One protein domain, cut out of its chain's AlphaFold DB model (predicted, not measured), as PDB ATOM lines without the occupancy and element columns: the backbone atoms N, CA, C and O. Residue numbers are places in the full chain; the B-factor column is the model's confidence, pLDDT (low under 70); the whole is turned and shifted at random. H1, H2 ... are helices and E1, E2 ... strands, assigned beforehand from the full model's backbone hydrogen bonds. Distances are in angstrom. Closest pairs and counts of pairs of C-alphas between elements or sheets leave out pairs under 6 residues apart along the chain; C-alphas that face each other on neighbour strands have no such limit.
ATOM      1  N   ILE A   5      -8.181 -11.813  27.074       86.06
ATOM      2  CA  ILE A   5      -7.872 -12.207  28.451       86.06
ATOM      3  C   ILE A   5      -8.380 -13.628  28.654       86.06
ATOM      4  O   ILE A   5      -9.578 -13.887  28.527       86.06
ATOM      5  N   TYR A   6      -7.460 -14.539  28.955       83.81
ATOM      6  CA  TYR A   6      -7.765 -15.925  29.275       83.81
ATOM      7  C   TYR A   6      -7.715 -16.137  30.790       83.81
ATOM      8  O   TYR A   6      -6.713 -15.829  31.435       83.81
ATOM      9  N   THR A   7      -8.796 -16.688  31.332       86.00
ATOM     10  CA  THR A   7      -8.934 -17.064  32.736       86.00
ATOM     11  C   THR A   7      -9.045 -18.585  32.809       86.00
ATOM     12  O   THR A   7     -10.065 -19.123  32.372       86.00
ATOM     13  N   PRO A   8      -8.030 -19.301  33.321       82.19
ATOM     14  CA  PRO A   8      -8.068 -20.757  33.399       82.19
ATOM     15  C   PRO A   8      -9.172 -21.256  34.336       82.19
ATOM     16  O   PRO A   8      -9.574 -20.556  35.271       82.19
ATOM     17  N   ALA A   9      -9.650 -22.480  34.095       83.12
ATOM     18  CA  ALA A   9     -10.521 -23.163  35.044       83.12
ATOM     19  C   ALA A   9      -9.810 -23.321  36.399       83.12
ATOM     20  O   ALA A   9      -8.594 -23.510  36.467       83.12
ATOM     21  N   SER A  10     -10.572 -23.222  37.489       81.06
ATOM     22  CA  SER A  10     -10.015 -23.387  38.833       81.06
ATOM     23  C   SER A  10      -9.450 -24.797  39.002       81.06
ATOM     24  O   SER A  10     -10.028 -25.766  38.515       81.06
ATOM     25  N   ALA A  11      -8.370 -24.928  39.774       73.38
ATOM     26  CA  ALA A  11      -7.777 -26.225  40.115       73.38
ATOM     27  C   ALA A  11      -8.755 -27.174  40.841       73.38
ATOM     28  O   ALA A  11      -8.533 -28.380  40.879       73.38
ATOM     29  N   TYR A  12      -9.840 -26.634  41.407       76.62
ATOM     30  CA  TYR A  12     -10.901 -27.393  42.078       76.62
ATOM     31  C   TYR A  12     -12.130 -27.648  41.192       76.62
ATOM     32  O   TYR A  12     -13.136 -28.175  41.665       76.62
ATOM     33  N   SER A  13     -12.095 -27.232  39.925       76.44
ATOM     34  CA  SER A  13     -13.174 -27.484  38.977       76.44
ATOM     35  C   SER A  13     -13.150 -28.929  38.472       76.44
ATOM     36  O   SER A  13     -12.154 -29.642  38.592       76.44
ATOM     37  N   ALA A  14     -14.275 -29.375  37.903       74.44
ATOM     38  CA  ALA A  14     -14.338 -30.676  37.248       74.44
ATOM     39  C   ALA A  14     -13.245 -30.780  36.164       74.44
ATOM     40  O   ALA A  14     -12.961 -29.782  35.504       74.44
ATOM     41  N   PRO A  15     -12.677 -31.970  35.909       67.75
ATOM     42  CA  PRO A  15     -11.617 -32.147  34.909       67.75
ATOM     43  C   PRO A  15     -12.051 -31.811  33.470       67.75
ATOM     44  O   PRO A  15     -11.208 -31.682  32.592       67.75
ATOM     45  N   SER A  16     -13.357 -31.668  33.220       68.00
ATOM     46  CA  SER A  16     -13.935 -31.210  31.952       68.00
ATOM     47  C   SER A  16     -14.302 -29.721  31.930       68.00
ATOM     48  O   SER A  16     -14.876 -29.248  30.948       68.00
ATOM     49  N   ALA A  17     -14.052 -28.988  33.017       71.50
ATOM     50  CA  ALA A  17     -14.332 -27.564  33.085       71.50
ATOM     51  C   ALA A  17     -13.257 -26.799  32.310       71.50
ATOM     52  O   ALA A  17     -12.083 -26.832  32.669       71.50
ATOM     53  N   ASN A  18     -13.684 -26.102  31.263       75.31
ATOM     54  CA  ASN A  18     -12.828 -25.223  30.478       75.31
ATOM     55  C   ASN A  18     -12.738 -23.834  31.127       75.31
ATOM     56  O   ASN A  18     -13.686 -23.353  31.756       75.31
ATOM     57  N   GLY A  19     -11.600 -23.179  30.943       81.00
ATOM     58  CA  GLY A  19     -11.377 -21.773  31.217       81.00
ATOM     59  C   GLY A  19     -12.190 -20.862  30.299       81.00
ATOM     60  O   GLY A  19     -12.811 -21.267  29.316       81.00
ATOM     61  N   THR A  20     -12.207 -19.579  30.641       85.44
ATOM     62  CA  THR A  20     -12.974 -18.558  29.926       85.44
ATOM     63  C   THR A  20     -12.030 -17.636  29.168       85.44
ATOM     64  O   THR A  20     -11.102 -17.080  29.750       85.44
ATOM     65  N   LEU A  21     -12.272 -17.434  27.872       83.31
ATOM     66  CA  LEU A  21     -11.621 -16.383  27.092       83.31
ATOM     67  C   LEU A  21     -12.571 -15.205  26.965       83.31
ATOM     68  O   LEU A  21     -13.742 -15.376  26.634       83.31
ATOM     69  N   SER A  22     -12.062 -14.007  27.205       86.69
ATOM     70  CA  SER A  22     -12.812 -12.774  27.030       86.69
ATOM     71  C   SER A  22     -12.068 -11.806  26.126       86.69
ATOM     72  O   SER A  22     -10.837 -11.775  26.094       86.69
ATOM     73  N   LYS A  23     -12.821 -11.014  25.369       85.31
ATOM     74  CA  LYS A  23     -12.310  -9.899  24.575       85.31
ATOM     75  C   LYS A  23     -13.065  -8.657  24.999       85.31
ATOM     76  O   LYS A  23     -14.284  -8.625  24.875       85.31
ATOM     77  N   GLU A  24     -12.351  -7.668  25.528       87.56
ATOM     78  CA  GLU A  24     -12.969  -6.428  26.036       87.56
ATOM     79  C   GLU A  24     -14.101  -6.701  27.057       87.56
ATOM     80  O   GLU A  24     -15.109  -6.005  27.101       87.56
ATOM     81  N   GLY A  25     -13.951  -7.755  27.872       82.81
ATOM     82  CA  GLY A  25     -14.945  -8.164  28.874       82.81
ATOM     83  C   GLY A  25     -16.101  -9.024  28.347       82.81
ATOM     84  O   GLY A  25     -16.895  -9.511  29.146       82.81
ATOM     85  N   LEU A  26     -16.188  -9.269  27.035       82.06
ATOM     86  CA  LEU A  26     -17.200 -10.148  26.446       82.06
ATOM     87  C   LEU A  26     -16.683 -11.588  26.329       82.06
ATOM     88  O   LEU A  26     -15.558 -11.776  25.858       82.06
ATOM     89  N   PRO A  27     -17.476 -12.607  26.709       78.19
ATOM     90  CA  PRO A  27     -17.072 -14.004  26.591       78.19
ATOM     91  C   PRO A  27     -16.936 -14.412  25.119       78.19
ATOM     92  O   PRO A  27     -17.795 -14.125  24.286       78.19
ATOM     93  N   VAL A  28     -15.846 -15.106  24.807       79.19
ATOM     94  CA  VAL A  28     -15.519 -15.631  23.479       79.19
ATOM     95  C   VAL A  28     -15.473 -17.152  23.563       79.19
ATOM     96  O   VAL A  28     -14.898 -17.712  24.495       79.19
ATOM     97  N   VAL A  29     -16.073 -17.827  22.577       72.19
ATOM     98  CA  VAL A  29     -16.055 -19.294  22.504       72.19
ATOM     99  C   VAL A  29     -14.615 -19.779  22.389       72.19
ATOM    100  O   VAL A  29     -13.907 -19.469  21.430       72.19
ATOM    101  N   LEU A  30     -14.205 -20.571  23.372       66.50
ATOM    102  CA  LEU A  30     -12.908 -21.219  23.400       66.50
ATOM    103  C   LEU A  30     -12.977 -22.489  22.539       66.50
ATOM    104  O   LEU A  30     -13.455 -23.532  22.984       66.50
ATOM    105  N   GLN A  31     -12.551 -22.415  21.278       67.12
ATOM    106  CA  GLN A  31     -12.451 -23.608  20.432       67.12
ATOM    107  C   GLN A  31     -11.240 -24.447  20.842       67.12
ATOM    108  O   GLN A  31     -10.180 -24.230  20.289       67.12
ATOM    109  N   VAL A  32     -11.380 -25.362  21.812       63.94
ATOM    110  CA  VAL A  32     -10.446 -26.463  22.192       63.94
ATOM    111  C   VAL A  32      -8.933 -26.173  22.060       63.94
ATOM    112  O   VAL A  32      -8.119 -27.067  21.855       63.94
ATOM    113  N   THR A  33      -8.518 -24.920  22.205       64.06
ATOM    114  CA  THR A  33      -7.117 -24.498  22.217       64.06
ATOM    115  C   THR A  33      -6.587 -24.456  23.637       64.06
ATOM    116  O   THR A  33      -5.401 -24.242  23.819       64.06
ATOM    117  N   GLU A  34      -7.434 -24.659  24.649       69.50
ATOM    118  CA  GLU A  34      -7.041 -24.573  26.054       69.50
ATOM    119  C   GLU A  34      -5.963 -25.575  26.453       69.50
ATOM    120  O   GLU A  34      -4.952 -25.134  26.992       69.50
ATOM    121  N   PRO A  35      -6.091 -26.881  26.144       76.25
ATOM    122  CA  PRO A  35      -5.051 -27.838  26.513       76.25
ATOM    123  C   PRO A  35      -3.733 -27.513  25.801       76.25
ATOM    124  O   PRO A  35      -2.653 -27.665  26.365       76.25
ATOM    125  N   LEU A  36      -3.822 -27.003  24.570       80.44
ATOM    126  CA  LEU A  36      -2.674 -26.590  23.771       80.44
ATOM    127  C   LEU A  36      -2.018 -25.317  24.327       80.44
ATOM    128  O   LEU A  36      -0.797 -25.256  24.437       80.44
ATOM    129  N   LEU A  37      -2.814 -24.328  24.737       76.81
ATOM    130  CA  LEU A  37      -2.344 -23.088  25.347       76.81
ATOM    131  C   LEU A  37      -1.734 -23.349  26.726       76.81
ATOM    132  O   LEU A  37      -0.671 -22.816  27.023       76.81
ATOM    133  N   GLN A  38      -2.358 -24.194  27.548       81.25
ATOM    134  CA  GLN A  38      -1.799 -24.608  28.835       81.25
ATOM    135  C   GLN A  38      -0.463 -25.334  28.650       81.25
ATOM    136  O   GLN A  38       0.507 -24.995  29.320       81.25
ATOM    137  N   THR A  39      -0.384 -26.266  27.695       85.56
ATOM    138  CA  THR A  39       0.867 -26.973  27.369       85.56
ATOM    139  C   THR A  39       1.957 -26.001  26.916       85.56
ATOM    140  O   THR A  39       3.111 -26.110  27.334       85.56
ATOM    141  N   PHE A  40       1.596 -25.024  26.083       84.38
ATOM    142  CA  PHE A  40       2.512 -23.978  25.640       84.38
ATOM    143  C   PHE A  40       3.028 -23.140  26.819       84.38
ATOM    144  O   PHE A  40       4.234 -22.942  26.938       84.38
ATOM    145  N   LEU A  41       2.139 -22.694  27.713       86.50
ATOM    146  CA  LEU A  41       2.510 -21.907  28.891       86.50
ATOM    147  C   LEU A  41       3.397 -22.698  29.866       86.50
ATOM    148  O   LEU A  41       4.414 -22.166  30.297       86.50
ATOM    149  N   ASP A  42       3.079 -23.965  30.158       91.62
ATOM    150  CA  ASP A  42       3.930 -24.836  30.994       91.62
ATOM    151  C   ASP A  42       5.325 -25.008  30.371       91.62
ATOM    152  O   ASP A  42       6.347 -24.901  31.047       91.62
ATOM    153  N   THR A  43       5.387 -25.180  29.047       93.25
ATOM    154  CA  THR A  43       6.662 -25.270  28.321       93.25
ATOM    155  C   THR A  43       7.477 -23.981  28.445       93.25
ATOM    156  O   THR A  43       8.681 -24.048  28.684       93.25
ATOM    157  N   MET A  44       6.839 -22.812  28.321       90.69
ATOM    158  CA  MET A  44       7.514 -21.516  28.458       90.69
ATOM    159  C   MET A  44       8.067 -21.298  29.869       90.69
ATOM    160  O   MET A  44       9.206 -20.862  29.997       90.69
ATOM    161  N   VAL A  45       7.307 -21.655  30.912       91.38
ATOM    162  CA  VAL A  45       7.752 -21.540  32.314       91.38
ATOM    163  C   VAL A  45       8.961 -22.434  32.584       91.38
ATOM    164  O   VAL A  45       9.943 -21.985  33.167       91.38
ATOM    165  N   ARG A  46       8.933 -23.688  32.119       93.94
ATOM    166  CA  ARG A  46      10.075 -24.606  32.269       93.94
ATOM    167  C   ARG A  46      11.309 -24.111  31.528       93.94
ATOM    168  O   ARG A  46      12.418 -24.223  32.036       93.94
ATOM    169  N   LEU A  47      11.119 -23.572  30.327       93.19
ATOM    170  CA  LEU A  47      12.212 -23.044  29.522       93.19
ATOM    171  C   LEU A  47      12.828 -21.792  30.163       93.19
ATOM    172  O   LEU A  47      14.044 -21.628  30.124       93.19
ATOM    173  N   GLU A  48      12.011 -20.933  30.773       90.56
ATOM    174  CA  GLU A  48      12.482 -19.782  31.546       90.56
ATOM    175  C   GLU A  48      13.310 -20.216  32.763       90.56
ATOM    176  O   GLU A  48      14.414 -19.705  32.953       90.56
ATOM    177  N   ASP A  49      12.836 -21.201  33.533       90.88
ATOM    178  CA  ASP A  49      13.580 -21.755  34.671       90.88
ATOM    179  C   ASP A  49      14.923 -22.365  34.231       90.88
ATOM    180  O   ASP A  49      15.973 -22.039  34.788       90.88
ATOM    181  N   ASP A  50      14.925 -23.152  33.150       91.25
ATOM    182  CA  ASP A  50      16.139 -23.729  32.563       91.25
ATOM    183  C   ASP A  50      17.148 -22.651  32.132       91.25
ATOM    184  O   ASP A  50      18.362 -22.806  32.321       91.25
ATOM    185  N   LEU A  51      16.672 -21.555  31.535       90.00
ATOM    186  CA  LEU A  51      17.521 -20.430  31.140       90.00
ATOM    187  C   LEU A  51      18.092 -19.706  32.361       90.00
ATOM    188  O   LEU A  51      19.292 -19.431  32.381       90.00
ATOM    189  N   LEU A  52      17.274 -19.440  33.383       87.12
ATOM    190  CA  LEU A  52      17.713 -18.816  34.633       87.12
ATOM    191  C   LEU A  52      18.759 -19.670  35.352       87.12
ATOM    192  O   LEU A  52      19.772 -19.139  35.806       87.12
ATOM    193  N   GLN A  53      18.568 -20.989  35.396       85.19
ATOM    194  CA  GLN A  53      19.537 -21.921  35.969       85.19
ATOM    195  C   GLN A  53      20.855 -21.905  35.194       85.19
ATOM    196  O   GLN A  53      21.924 -21.723  35.779       85.19
ATOM    197  N   ARG A  54      20.811 -22.061  33.866       83.88
ATOM    198  CA  ARG A  54      22.023 -22.119  33.030       83.88
ATOM    199  C   ARG A  54      22.796 -20.809  33.033       83.88
ATOM    200  O   ARG A  54      24.022 -20.834  33.112       83.88
ATOM    201  N   TRP A  55      22.088 -19.690  32.941       77.62
ATOM    202  CA  TRP A  55      22.705 -18.373  32.902       77.62
ATOM    203  C   TRP A  55      23.184 -17.949  34.297       77.62
ATOM    204  O   TRP A  55      24.362 -17.656  34.461       77.62
ATOM    205  N   GLY A  56      22.362 -18.100  35.342       67.94
ATOM    206  CA  GLY A  56      22.758 -17.807  36.727       67.94
ATOM    207  C   GLY A  56      23.943 -18.646  37.229       67.94
ATOM    208  O   GLY A  56      24.791 -18.154  37.976       67.94
ATOM    209  N   THR A  57      24.077 -19.890  36.756       60.34
ATOM    210  CA  THR A  57      25.261 -20.728  37.028       60.34
ATOM    211  C   THR A  57      26.517 -20.219  36.300       60.34
ATOM    212  O   THR A  57      27.638 -20.422  36.776       60.34
ATOM    213  N   LEU A  58      26.361 -19.525  35.168       56.50
ATOM    214  CA  LEU A  58      27.456 -18.920  34.409       56.50
ATOM    215  C   LEU A  58      28.000 -17.657  35.101       56.50
ATOM    216  O   LEU A  58      29.220 -17.489  35.166       56.50
ATOM    217  N   GLU A  59      27.142 -16.811  35.685       55.69
ATOM    218  CA  GLU A  59      27.591 -15.659  36.487       55.69
ATOM    219  C   GLU A  59      28.285 -16.068  37.800       55.69
ATOM    220  O   GLU A  59      29.237 -15.407  38.217       55.69
ATOM    221  N   GLY A  60      27.878 -17.179  38.427       56.75
ATOM    222  CA  GLY A  60      28.530 -17.715  39.634       56.75
ATOM    223  C   GLY A  60      29.913 -18.336  39.387       56.75
ATOM    224  O   GLY A  60      30.687 -18.533  40.324       56.75
ATOM    225  N   ARG A  61      30.256 -18.625  38.124       55.06
ATOM    226  CA  ARG A  61      31.512 -19.265  37.707       55.06
ATOM    227  C   ARG A  61      32.389 -18.312  36.896       55.06
ATOM    228  O   ARG A  61      32.901 -18.668  35.838       55.06
TER     229      ARG A  61
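This is residues 5 to 61 of the 68 residues of an uncharacterized protein of Streptomyces sp. HIT-DPA4 (UniProt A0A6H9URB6). A small head of three short strands, E1, E2 and E3, sits at one end of a long single helix, H1; residues 39 to 61, of which 39 to 59 belong to H1, stick out from the head as an arm. The loop between E1 and E2 also sticks out from the head, with residues 11 to 16. The printed part has 57 residues, with three named strands and then one named helix; the sheet runs E1 E2 E3, antiparallel, and the class is mixed, helices and strands. The whole is extended, with a radius of gyration of the C-alphas of 16.4 A and spans of 50 by 27 by 17 A.

E1, residues 5 to 7, and E2, residues 20 to 23, are a hairpin with a long link; N 5 and O 22 are within hydrogen-bond range at 2.8 A, as are N 20 and O 7 at 2.8 A. E2 and E3, residues 26 to 28, are a hairpin with a tight link, their directions 121 degrees apart; N 28 and O 21 are 2.8 A apart, within hydrogen-bond range. The three strands form a meander, each the antiparallel neighbour of the one before. H1, residues 34 to 59, follows E3 by a tight link. H1 is apart from E1 and E2, and it is only just not on the sheet, with 4 pairs of C-alphas within 10 A. In H1 every O i to N i+4 pair is within hydrogen-bond range.

E1 begins at C-alpha 5, (-7.872, -12.207, 28.451). E2 is 10.2 A long. H1 runs 37.3 A from C-alpha 34, (-7.041, -24.573, 26.054), to C-alpha 59, (27.591, -15.659, 36.487).

The two C-alphas farthest apart are those of Leu 26 and Arg 61, 50.8 A. The printed part has no cut. The model's pLDDT is under 70 at residues 15 to 16, 30 to 34 and 56 to 61.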